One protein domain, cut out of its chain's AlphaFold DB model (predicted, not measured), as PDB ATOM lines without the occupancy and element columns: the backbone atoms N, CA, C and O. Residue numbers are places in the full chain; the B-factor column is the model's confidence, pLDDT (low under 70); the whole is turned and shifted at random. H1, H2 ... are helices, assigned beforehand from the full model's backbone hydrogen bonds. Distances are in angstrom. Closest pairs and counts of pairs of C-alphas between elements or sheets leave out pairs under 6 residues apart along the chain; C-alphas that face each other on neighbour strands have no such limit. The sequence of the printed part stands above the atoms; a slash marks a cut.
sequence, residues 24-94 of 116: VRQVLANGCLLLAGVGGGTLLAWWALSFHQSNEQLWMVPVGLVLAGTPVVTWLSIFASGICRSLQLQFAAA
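Overview. This is residues 24 to 94 of the 116 residues of an uncharacterized protein of Musa balbisiana (UniProt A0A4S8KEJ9). Two long helices, H1 and H2, make a narrow helical hairpin that folds back through a loop at one end and is open at the other. They come together only loosely, over part of their length nearer the loop, with residues 40 to 51 of H1 and 61 to 72 of H2, and draw apart toward the ends of the printed part, where residues 24 to 32 of H1 and residues 80 to 94 stand free. The printed part has 71 residues, with two named helices in the order H1, H2 and no named strand; the class is all helix. The whole is only just extended, close to loose, with a radius of gyration of the C-alphas of 17.0 A, and it is a rod spanning 58 by 23 by 11 A.

Arrangement. H2, residues 60 to 92, is the longest helix. H1, residues 24 to 53, only just touches it, with 3 pairs of C-alphas within 8 A. The closest C-alphas, those of Leu 44 and Ala 68, are 7.4 A apart. H1 touches with residues 40 to 51 alone, and H2 with residues 61 to 72 alone. Their lines stand at a shallow tilt of 19 degrees and run opposite ways, and their centres are 13.8 A apart. Of the O i to N i+4 pairs, 25 of 26 in H1 and 28 of 29 in H2 are within hydrogen-bond range.

Along the chain. H2 runs 47.3 A from C-alpha 60 at (-41.416, -27.660, 63.142) to C-alpha 92 at (-36.834, 10.355, 35.388). H1 runs 42.7 A and begins with C-alpha 24 at (-17.866, -6.202, 34.562).

Size, cuts and confidence. The C-alphas of Glu 56 and Ala 94, the two farthest apart, are 58.5 A apart. Residues 24 to 32, 53 to 59 and 80 to 94 stand free. The link from H1 to H2 is short, with 6 residues, and the printed part has no cut. The mean pLDDT of the printed part is 75.5, and residues 50 to 62 and 91 to 94 are under 70.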
ATOM      1  N   VAL A  24     -18.388  -5.101  33.732       79.00
ATOM      2  CA  VAL A  24     -17.866  -6.202  34.562       79.00
ATOM      3  C   VAL A  24     -18.542  -6.226  35.936       79.00
ATOM      4  O   VAL A  24     -19.003  -7.281  36.365       79.00
ATOM      5  N   ARG A  25     -18.683  -5.072  36.605       81.25
ATOM      6  CA  ARG A  25     -19.414  -4.970  37.882       81.25
ATOM      7  C   ARG A  25     -20.872  -5.387  37.755       81.25
ATOM      8  O   ARG A  25     -21.379  -6.040  38.657       81.25
ATOM      9  N   GLN A  26     -21.535  -5.018  36.664       81.56
ATOM     10  CA  GLN A  26     -22.934  -5.362  36.435       81.56
ATOM     11  C   GLN A  26     -23.115  -6.863  36.196       81.56
ATOM     12  O   GLN A  26     -24.006  -7.461  36.789       81.56
ATOM     13  N   VAL A  27     -22.247  -7.490  35.394       84.44
ATOM     14  CA  VAL A  27     -22.252  -8.949  35.192       84.44
ATOM     15  C   VAL A  27     -21.994  -9.679  36.508       84.44
ATOM     16  O   VAL A  27     -22.709 -10.626  36.826       84.44
ATOM     17  N   LEU A  28     -21.029  -9.207  37.304       86.62
ATOM     18  CA  LEU A  28     -20.724  -9.793  38.606       86.62
ATOM     19  C   LEU A  28     -21.905  -9.657  39.574       86.62
ATOM     20  O   LEU A  28     -22.301 -10.636  40.194       86.62
ATOM     21  N   ALA A  29     -22.507  -8.467  39.661       81.19
ATOM     22  CA  ALA A  29     -23.665  -8.220  40.515       81.19
ATOM     23  C   ALA A  29     -24.847  -9.116  40.129       81.19
ATOM     24  O   ALA A  29     -25.444  -9.740  41.001       81.19
ATOM     25  N   ASN A  30     -25.145  -9.233  38.831       82.75
ATOM     26  CA  ASN A  30     -26.235 -10.074  38.345       82.75
ATOM     27  C   ASN A  30     -25.946 -11.564  38.591       82.75
ATOM     28  O   ASN A  30     -26.821 -12.303  39.033       82.75
ATOM     29  N   GLY A  31     -24.700 -11.993  38.370       85.75
ATOM     30  CA  GLY A  31     -24.250 -13.356  38.641       85.75
ATOM     31  C   GLY A  31     -24.345 -13.723  40.122       85.75
ATOM     32  O   GLY A  31     -24.933 -14.747  40.454       85.75
ATOM     33  N   CYS A  32     -23.847 -12.872  41.022       82.25
ATOM     34  CA  CYS A  32     -23.974 -13.066  42.468       82.25
ATOM     35  C   CYS A  32     -25.437 -13.166  42.901       82.25
ATOM     36  O   CYS A  32     -25.763 -13.953  43.784       82.25
ATOM     37  N   LEU A  33     -26.317 -12.396  42.269       80.81
ATOM     38  CA  LEU A  33     -27.730 -12.410  42.595       80.81
ATOM     39  C   LEU A  33     -28.434 -13.694  42.150       80.81
ATOM     40  O   LEU A  33     -29.204 -14.271  42.914       80.81
ATOM     41  N   LEU A  34     -28.136 -14.162  40.936       84.19
ATOM     42  CA  LEU A  34     -28.627 -15.444  40.434       84.19
ATOM     43  C   LEU A  34     -28.092 -16.598  41.281       84.19
ATOM     44  O   LEU A  34     -28.858 -17.476  41.658       84.19
ATOM     45  N   LEU A  35     -26.809 -16.569  41.645       83.81
ATOM     46  CA  LEU A  35     -26.200 -17.566  42.525       83.81
ATOM     47  C   LEU A  35     -26.825 -17.551  43.923       83.81
ATOM     48  O   LEU A  35     -27.067 -18.614  44.481       83.81
ATOM     49  N   ALA A  36     -27.135 -16.376  44.474       81.44
ATOM     50  CA  ALA A  36     -27.825 -16.266  45.754       81.44
ATOM     51  C   ALA A  36     -29.268 -16.790  45.684       81.44
ATOM     52  O   ALA A  36     -29.699 -17.511  46.579       81.44
ATOM     53  N   GLY A  37     -30.001 -16.482  44.608       81.00
ATOM     54  CA  GLY A  37     -31.364 -16.971  44.397       81.00
ATOM     55  C   GLY A  37     -31.420 -18.482  44.170       81.00
ATOM     56  O   GLY A  37     -32.187 -19.180  44.829       81.00
ATOM     57  N   VAL A  38     -30.574 -19.005  43.279       86.12
ATOM     58  CA  VAL A  38     -30.487 -20.441  42.975       86.12
ATOM     59  C   VAL A  38     -29.922 -21.209  44.162       86.12
ATOM     60  O   VAL A  38     -30.463 -22.252  44.513       86.12
ATOM     61  N   GLY A  39     -28.880 -20.694  44.818       84.50
ATOM     62  CA  GLY A  39     -28.295 -21.300  46.011       84.50
ATOM     63  C   GLY A  39     -29.282 -21.327  47.171       84.50
ATOM     64  O   GLY A  39     -29.466 -22.372  47.786       84.50
ATOM     65  N   GLY A  40     -29.985 -20.218  47.412       78.81
ATOM     66  CA  GLY A  40     -31.046 -20.133  48.413       78.81
ATOM     67  C   GLY A  40     -32.198 -21.090  48.111       78.81
ATOM     68  O   GLY A  40     -32.545 -21.902  48.958       78.81
ATOM     69  N   GLY A  41     -32.744 -21.066  46.892       81.00
ATOM     70  CA  GLY A  41     -33.837 -21.951  46.476       81.00
ATOM     71  C   GLY A  41     -33.462 -23.434  46.496       81.00
ATOM     72  O   GLY A  41     -34.246 -24.255  46.963       81.00
ATOM     73  N   THR A  42     -32.249 -23.782  46.061       83.88
ATOM     74  CA  THR A  42     -31.733 -25.161  46.103       83.88
ATOM     75  C   THR A  42     -31.492 -25.613  47.537       83.88
ATOM     76  O   THR A  42     -31.860 -26.731  47.874       83.88
ATOM     77  N   LEU A  43     -30.939 -24.754  48.404       80.94
ATOM     78  CA  LEU A  43     -30.773 -25.052  49.828       80.94
ATOM     79  C   LEU A  43     -32.133 -25.233  50.505       80.94
ATOM     80  O   LEU A  43     -32.292 -26.176  51.265       80.94
ATOM     81  N   LEU A  44     -33.125 -24.393  50.191       76.88
ATOM     82  CA  LEU A  44     -34.501 -24.538  50.673       76.88
ATOM     83  C   LEU A  44     -35.142 -25.841  50.196       76.88
ATOM     84  O   LEU A  44     -35.747 -26.538  51.002       76.88
ATOM     85  N   ALA A  45     -34.997 -26.191  48.918       80.50
ATOM     86  CA  ALA A  45     -35.509 -27.446  48.374       80.50
ATOM     87  C   ALA A  45     -34.815 -28.656  49.017       80.50
ATOM     88  O   ALA A  45     -35.479 -29.592  49.450       80.50
ATOM     89  N   TRP A  46     -33.487 -28.610  49.146       78.12
ATOM     90  CA  TRP A  46     -32.687 -29.640  49.805       78.12
ATOM     91  C   TRP A  46     -33.060 -29.801  51.281       78.12
ATOM     92  O   TRP A  46     -33.191 -30.920  51.778       78.12
ATOM     93  N   TRP A  47     -33.268 -28.684  51.976       73.06
ATOM     94  CA  TRP A  47     -33.687 -28.648  53.370       73.06
ATOM     95  C   TRP A  47     -35.114 -29.176  53.526       73.06
ATOM     96  O   TRP A  47     -35.339 -30.043  54.358       73.06
ATOM     97  N   ALA A  48     -36.059 -28.765  52.675       71.12
ATOM     98  CA  ALA A  48     -37.431 -29.269  52.679       71.12
ATOM     99  C   ALA A  48     -37.494 -30.782  52.418       71.12
ATOM    100  O   ALA A  48     -38.244 -31.482  53.091       71.12
ATOM    101  N   LEU A  49     -36.677 -31.293  51.490       70.19
ATOM    102  CA  LEU A  49     -36.571 -32.725  51.197       70.19
ATOM    103  C   LEU A  49     -35.911 -33.505  52.346       70.19
ATOM    104  O   LEU A  49     -36.412 -34.560  52.722       70.19
ATOM    105  N   SER A  50     -34.832 -32.979  52.939       69.19
ATOM    106  CA  SER A  50     -34.152 -33.623  54.078       69.19
ATOM    107  C   SER A  50     -35.023 -33.638  55.335       69.19
ATOM    108  O   SER A  50     -35.108 -34.657  56.016       69.19
ATOM    109  N   PHE A  51     -35.730 -32.544  55.625       57.75
ATOM    110  CA  PHE A  51     -36.663 -32.476  56.752       57.75
ATOM    111  C   PHE A  51     -37.906 -33.350  56.540       57.75
ATOM    112  O   PHE A  51     -38.493 -33.801  57.519       57.75
ATOM    113  N   HIS A  52     -38.267 -33.666  55.291       53.78
ATOM    114  CA  HIS A  52     -39.317 -34.640  54.985       53.78
ATOM    115  C   HIS A  52     -38.942 -36.072  55.398       53.78
ATOM    116  O   HIS A  52     -39.826 -36.881  55.668       53.78
ATOM    117  N   GLN A  53     -37.645 -36.399  55.456       53.19
ATOM    118  CA  GLN A  53     -37.186 -37.733  55.845       53.19
ATOM    119  C   GLN A  53     -37.164 -37.923  57.375       53.19
ATOM    120  O   GLN A  53     -37.407 -39.028  57.855       53.19
ATOM    121  N   SER A  54     -36.946 -36.860  58.157       54.34
ATOM    122  CA  SER A  54     -36.949 -36.887  59.635       54.34
ATOM    123  C   SER A  54     -38.341 -36.630  60.238       54.34
ATOM    124  O   SER A  54     -38.492 -35.873  61.195       54.34
ATOM    125  N   ASN A  55     -39.357 -37.257  59.642       50.25
ATOM    126  CA  ASN A  55     -40.803 -37.039  59.778       50.25
ATOM    127  C   ASN A  55     -41.419 -37.379  61.163       50.25
ATOM    128  O   ASN A  55     -42.472 -38.004  61.234       50.25
ATOM    129  N   GLU A  56     -40.788 -36.980  62.273       56.38
ATOM    130  CA  GLU A  56     -41.327 -37.156  63.636       56.38
ATOM    131  C   GLU A  56     -41.871 -35.852  64.256       56.38
ATOM    132  O   GLU A  56     -42.487 -35.883  65.318       56.38
ATOM    133  N   GLN A  57     -41.703 -34.688  63.608       54.84
ATOM    134  CA  GLN A  57     -42.092 -33.386  64.182       54.84
ATOM    135  C   GLN A  57     -42.825 -32.474  63.185       54.84
ATOM    136  O   GLN A  57     -42.333 -31.413  62.794       54.84
ATOM    137  N   LEU A  58     -44.061 -32.851  62.831       57.97
ATOM    138  CA  LEU A  58     -44.990 -32.085  61.974       57.97
ATOM    139  C   LEU A  58     -45.165 -30.598  62.373       57.97
ATOM    140  O   LEU A  58     -45.574 -29.783  61.549       57.97
ATOM    141  N   TRP A  59     -44.839 -30.229  63.615       62.06
ATOM    142  CA  TRP A  59     -44.964 -28.868  64.148       62.06
ATOM    143  C   TRP A  59     -43.775 -27.945  63.828       62.06
ATOM    144  O   TRP A  59     -43.930 -26.726  63.870       62.06
ATOM    145  N   MET A  60     -42.605 -28.477  63.456       61.03
ATOM    146  CA  MET A  60     -41.416 -27.660  63.142       61.03
ATOM    147  C   MET A  60     -41.279 -27.299  61.658       61.03
ATOM    148  O   MET A  60     -40.556 -26.361  61.320       61.03
ATOM    149  N   VAL A  61     -42.018 -27.976  60.775       63.00
ATOM    150  CA  VAL A  61     -42.088 -27.662  59.338       63.00
ATOM    151  C   VAL A  61     -42.582 -26.230  59.072       63.00
ATOM    152  O   VAL A  61     -41.876 -25.498  58.376       63.00
ATOM    153  N   PRO A  62     -43.723 -25.765  59.629       68.00
ATOM    154  CA  PRO A  62     -44.171 -24.388  59.420       68.00
ATOM    155  C   PRO A  62     -43.183 -23.367  59.992       68.00
ATOM    156  O   PRO A  62     -42.932 -22.345  59.363       68.00
ATOM    157  N   VAL A  63     -42.569 -23.657  61.141       71.75
ATOM    158  CA  VAL A  63     -41.583 -22.767  61.771       71.75
ATOM    159  C   VAL A  63     -40.343 -22.611  60.888       71.75
ATOM    160  O   VAL A  63     -39.903 -21.488  60.666       71.75
ATOM    161  N   GLY A  64     -39.827 -23.705  60.323       70.38
ATOM    162  CA  GLY A  64     -38.711 -23.674  59.374       70.38
ATOM    163  C   GLY A  64     -39.045 -22.935  58.079       70.38
ATOM    164  O   GLY A  64     -38.237 -22.144  57.595       70.38
ATOM    165  N   LEU A  65     -40.259 -23.126  57.552       73.00
ATOM    166  CA  LEU A  65     -40.725 -22.422  56.358       73.00
ATOM    167  C   LEU A  65     -40.873 -20.916  56.597       73.00
ATOM    168  O   LEU A  65     -40.542 -20.124  55.722       73.00
ATOM    169  N   VAL A  66     -41.343 -20.513  57.780       79.44
ATOM    170  CA  VAL A  66     -41.432 -19.103  58.175       79.44
ATOM    171  C   VAL A  66     -40.029 -18.519  58.358       79.44
ATOM    172  O   VAL A  66     -39.720 -17.498  57.752       79.44
ATOM    173  N   LEU A  67     -39.144 -19.200  59.093       78.94
ATOM    174  CA  LEU A  67     -37.757 -18.769  59.319       78.94
ATOM    175  C   LEU A  67     -36.932 -18.660  58.038       78.94
ATOM    176  O   LEU A  67     -36.093 -17.771  57.955       78.94
ATOM    177  N   ALA A  68     -37.144 -19.536  57.054       72.38
ATOM    178  CA  ALA A  68     -36.472 -19.468  55.759       72.38
ATOM    179  C   ALA A  68     -37.202 -18.540  54.770       72.38
ATOM    180  O   ALA A  68     -36.569 -17.867  53.957       72.38
ATOM    181  N   GLY A  69     -38.528 -18.445  54.858       77.69
ATOM    182  CA  GLY A  69     -39.349 -17.582  54.014       77.69
ATOM    183  C   GLY A  69     -39.115 -16.099  54.288       77.69
ATOM    184  O   GLY A  69     -38.922 -15.329  53.350       77.69
ATOM    185  N   THR A  70     -39.056 -15.683  55.556       81.25
ATOM    186  CA  THR A  70     -38.801 -14.284  55.937       81.25
ATOM    187  C   THR A  70     -37.508 -13.705  55.335       81.25
ATOM    188  O   THR A  70     -37.583 -12.632  54.727       81.25
ATOM    189  N   PRO A  71     -36.330 -14.353  55.422       78.69
ATOM    190  CA  PRO A  71     -35.108 -13.846  54.804       78.69
ATOM    191  C   PRO A  71     -35.164 -13.875  53.272       78.69
ATOM    192  O   PRO A  71     -34.666 -12.938  52.653       78.69
ATOM    193  N   VAL A  72     -35.822 -14.861  52.646       79.00
ATOM    194  CA  VAL A  72     -36.032 -14.874  51.183       79.00
ATOM    195  C   VAL A  72     -36.886 -13.686  50.739       79.00
ATOM    196  O   VAL A  72     -36.510 -12.965  49.817       79.00
ATOM    197  N   VAL A  73     -38.006 -13.430  51.421       81.38
ATOM    198  CA  VAL A  73     -38.888 -12.286  51.136       81.38
ATOM    199  C   VAL A  73     -38.160 -10.964  51.379       81.38
ATOM    200  O   VAL A  73     -38.269 -10.045  50.569       81.38
ATOM    201  N   THR A  74     -37.369 -10.875  52.449       88.00
ATOM    202  CA  THR A  74     -36.546  -9.693  52.745       88.00
ATOM    203  C   THR A  74     -35.528  -9.444  51.632       88.00
ATOM    204  O   THR A  74     -35.405  -8.318  51.151       88.00
ATOM    205  N   TRP A  75     -34.851 -10.492  51.152       81.38
ATOM    206  CA  TRP A  75     -33.910 -10.391  50.037       81.38
ATOM    207  C   TRP A  75     -34.609  -9.930  48.756       81.38
ATOM    208  O   TRP A  75     -34.147  -8.989  48.106       81.38
ATOM    209  N   LEU A  76     -35.753 -10.531  48.412       79.56
ATOM    210  CA  LEU A  76     -36.549 -10.121  47.253       79.56
ATOM    211  C   LEU A  76     -37.026  -8.672  47.365       79.56
ATOM    212  O   LEU A  76     -36.998  -7.957  46.370       79.56
ATOM    213  N   SER A  77     -37.406  -8.213  48.557       86.31
ATOM    214  CA  SER A  77     -37.831  -6.828  48.790       86.31
ATOM    215  C   SER A  77     -36.689  -5.826  48.578       86.31
ATOM    216  O   SER A  77     -36.856  -4.812  47.891       86.31
ATOM    217  N   ILE A  78     -35.490  -6.135  49.089       83.62
ATOM    218  CA  ILE A  78     -34.282  -5.328  48.858       83.62
ATOM    219  C   ILE A  78     -33.934  -5.313  47.365       83.62
ATOM    220  O   ILE A  78     -33.634  -4.257  46.803       83.62
ATOM    221  N   PHE A  79     -34.018  -6.466  46.702       80.25
ATOM    222  CA  PHE A  79     -33.732  -6.571  45.278       80.25
ATOM    223  C   PHE A  79     -34.734  -5.790  44.421       80.25
ATOM    224  O   PHE A  79     -34.331  -4.984  43.581       80.25
ATOM    225  N   ALA A  80     -36.031  -5.963  44.679       80.06
ATOM    226  CA  ALA A  80     -37.098  -5.228  44.017       80.06
ATOM    227  C   ALA A  80     -36.931  -3.717  44.216       80.06
ATOM    228  O   ALA A  80     -37.080  -2.955  43.266       80.06
ATOM    229  N   SER A  81     -36.526  -3.278  45.410       85.50
ATOM    230  CA  SER A  81     -36.208  -1.871  45.673       85.50
ATOM    231  C   SER A  81     -35.036  -1.363  44.827       85.50
ATOM    232  O   SER A  81     -35.079  -0.234  44.338       85.50
ATOM    233  N   GLY A  82     -33.995  -2.174  44.620       83.88
ATOM    234  CA  GLY A  82     -32.875  -1.839  43.734       83.88
ATOM    235  C   GLY A  82     -33.303  -1.702  42.270       83.88
ATOM    236  O   GLY A  82     -32.968  -0.709  41.620       83.88
ATOM    237  N   ILE A  83     -34.101  -2.650  41.770       82.38
ATOM    238  CA  ILE A  83     -34.661  -2.602  40.411       82.38
ATOM    239  C   ILE A  83     -35.579  -1.389  40.246       82.38
ATOM    240  O   ILE A  83     -35.478  -0.675  39.253       82.38
ATOM    241  N   CYS A  84     -36.441  -1.122  41.228       82.44
ATOM    242  CA  CYS A  84     -37.404  -0.029  41.181       82.44
ATOM    243  C   CYS A  84     -36.704   1.338  41.169       82.44
ATOM    244  O   CYS A  84     -37.055   2.191  40.360       82.44
ATOM    245  N   ARG A  85     -35.646   1.529  41.973       84.31
ATOM    246  CA  ARG A  85     -34.802   2.738  41.896       84.31
ATOM    247  C   ARG A  85     -34.102   2.865  40.547       84.31
ATOM    248  O   ARG A  85     -34.051   3.959  40.000       84.31
ATOM    249  N   SER A  86     -33.586   1.762  40.002       81.19
ATOM    250  CA  SER A  86     -32.962   1.757  38.674       81.19
ATOM    251  C   SER A  86     -33.958   2.184  37.588       81.19
ATOM    252  O   SER A  86     -33.673   3.093  36.813       81.19
ATOM    253  N   LEU A  87     -35.166   1.610  37.590       81.62
ATOM    254  CA  LEU A  87     -36.257   1.974  36.681       81.62
ATOM    255  C   LEU A  87     -36.707   3.426  36.859       81.62
ATOM    256  O   LEU A  87     -36.868   4.131  35.870       81.62
ATOM    257  N   GLN A  88     -36.862   3.897  38.099       81.44
ATOM    258  CA  GLN A  88     -37.178   5.295  38.401       81.44
ATOM    259  C   GLN A  88     -36.135   6.252  37.826       81.44
ATOM    260  O   GLN A  88     -36.506   7.250  37.224       81.44
ATOM    261  N   LEU A  89     -34.842   5.941  37.951       81.75
ATOM    262  CA  LEU A  89     -33.781   6.765  37.369       81.75
ATOM    263  C   LEU A  89     -33.821   6.764  35.834       81.75
ATOM    264  O   LEU A  89     -33.571   7.797  35.224       81.75
ATOM    265  N   GLN A  90     -34.170   5.639  35.203       76.12
ATOM    266  CA  GLN A  90     -34.373   5.578  33.750       76.12
ATOM    267  C   GLN A  90     -35.599   6.392  33.305       76.12
ATOM    268  O   GLN A  90     -35.542   7.081  32.291       76.12
ATOM    269  N   PHE A  91     -36.692   6.346  34.070       67.94
ATOM    270  CA  PHE A  91     -37.937   7.046  33.743       67.94
ATOM    271  C   PHE A  91     -37.877   8.545  34.064       67.94
ATOM    272  O   PHE A  91     -38.475   9.337  33.352       67.94
ATOM    273  N   ALA A  92     -37.118   8.951  35.086       68.25
ATOM    274  CA  ALA A  92     -36.834  10.355  35.388       68.25
ATOM    275  C   ALA A  92     -35.819  10.978  34.412       68.25
ATOM    276  O   ALA A  92     -35.773  12.196  34.264       68.25
ATOM    277  N   ALA A  93     -35.001  10.153  33.749       59.41
ATOM    278  CA  ALA A  93     -34.148  10.586  32.644       59.41
ATOM    279  C   ALA A  93     -34.926  10.753  31.325       59.41
ATOM    280  O   ALA A  93     -34.442  11.436  30.422       59.41
ATOM    281  N   ALA A  94     -36.128  10.174  31.208       57.31
ATOM    282  CA  ALA A  94     -37.080  10.623  30.205       57.31
ATOM    283  C   ALA A  94     -37.635  11.975  30.687       57.31
ATOM    284  O   ALA A  94     -38.122  12.051  31.819       57.31
TER     285      ALA A  94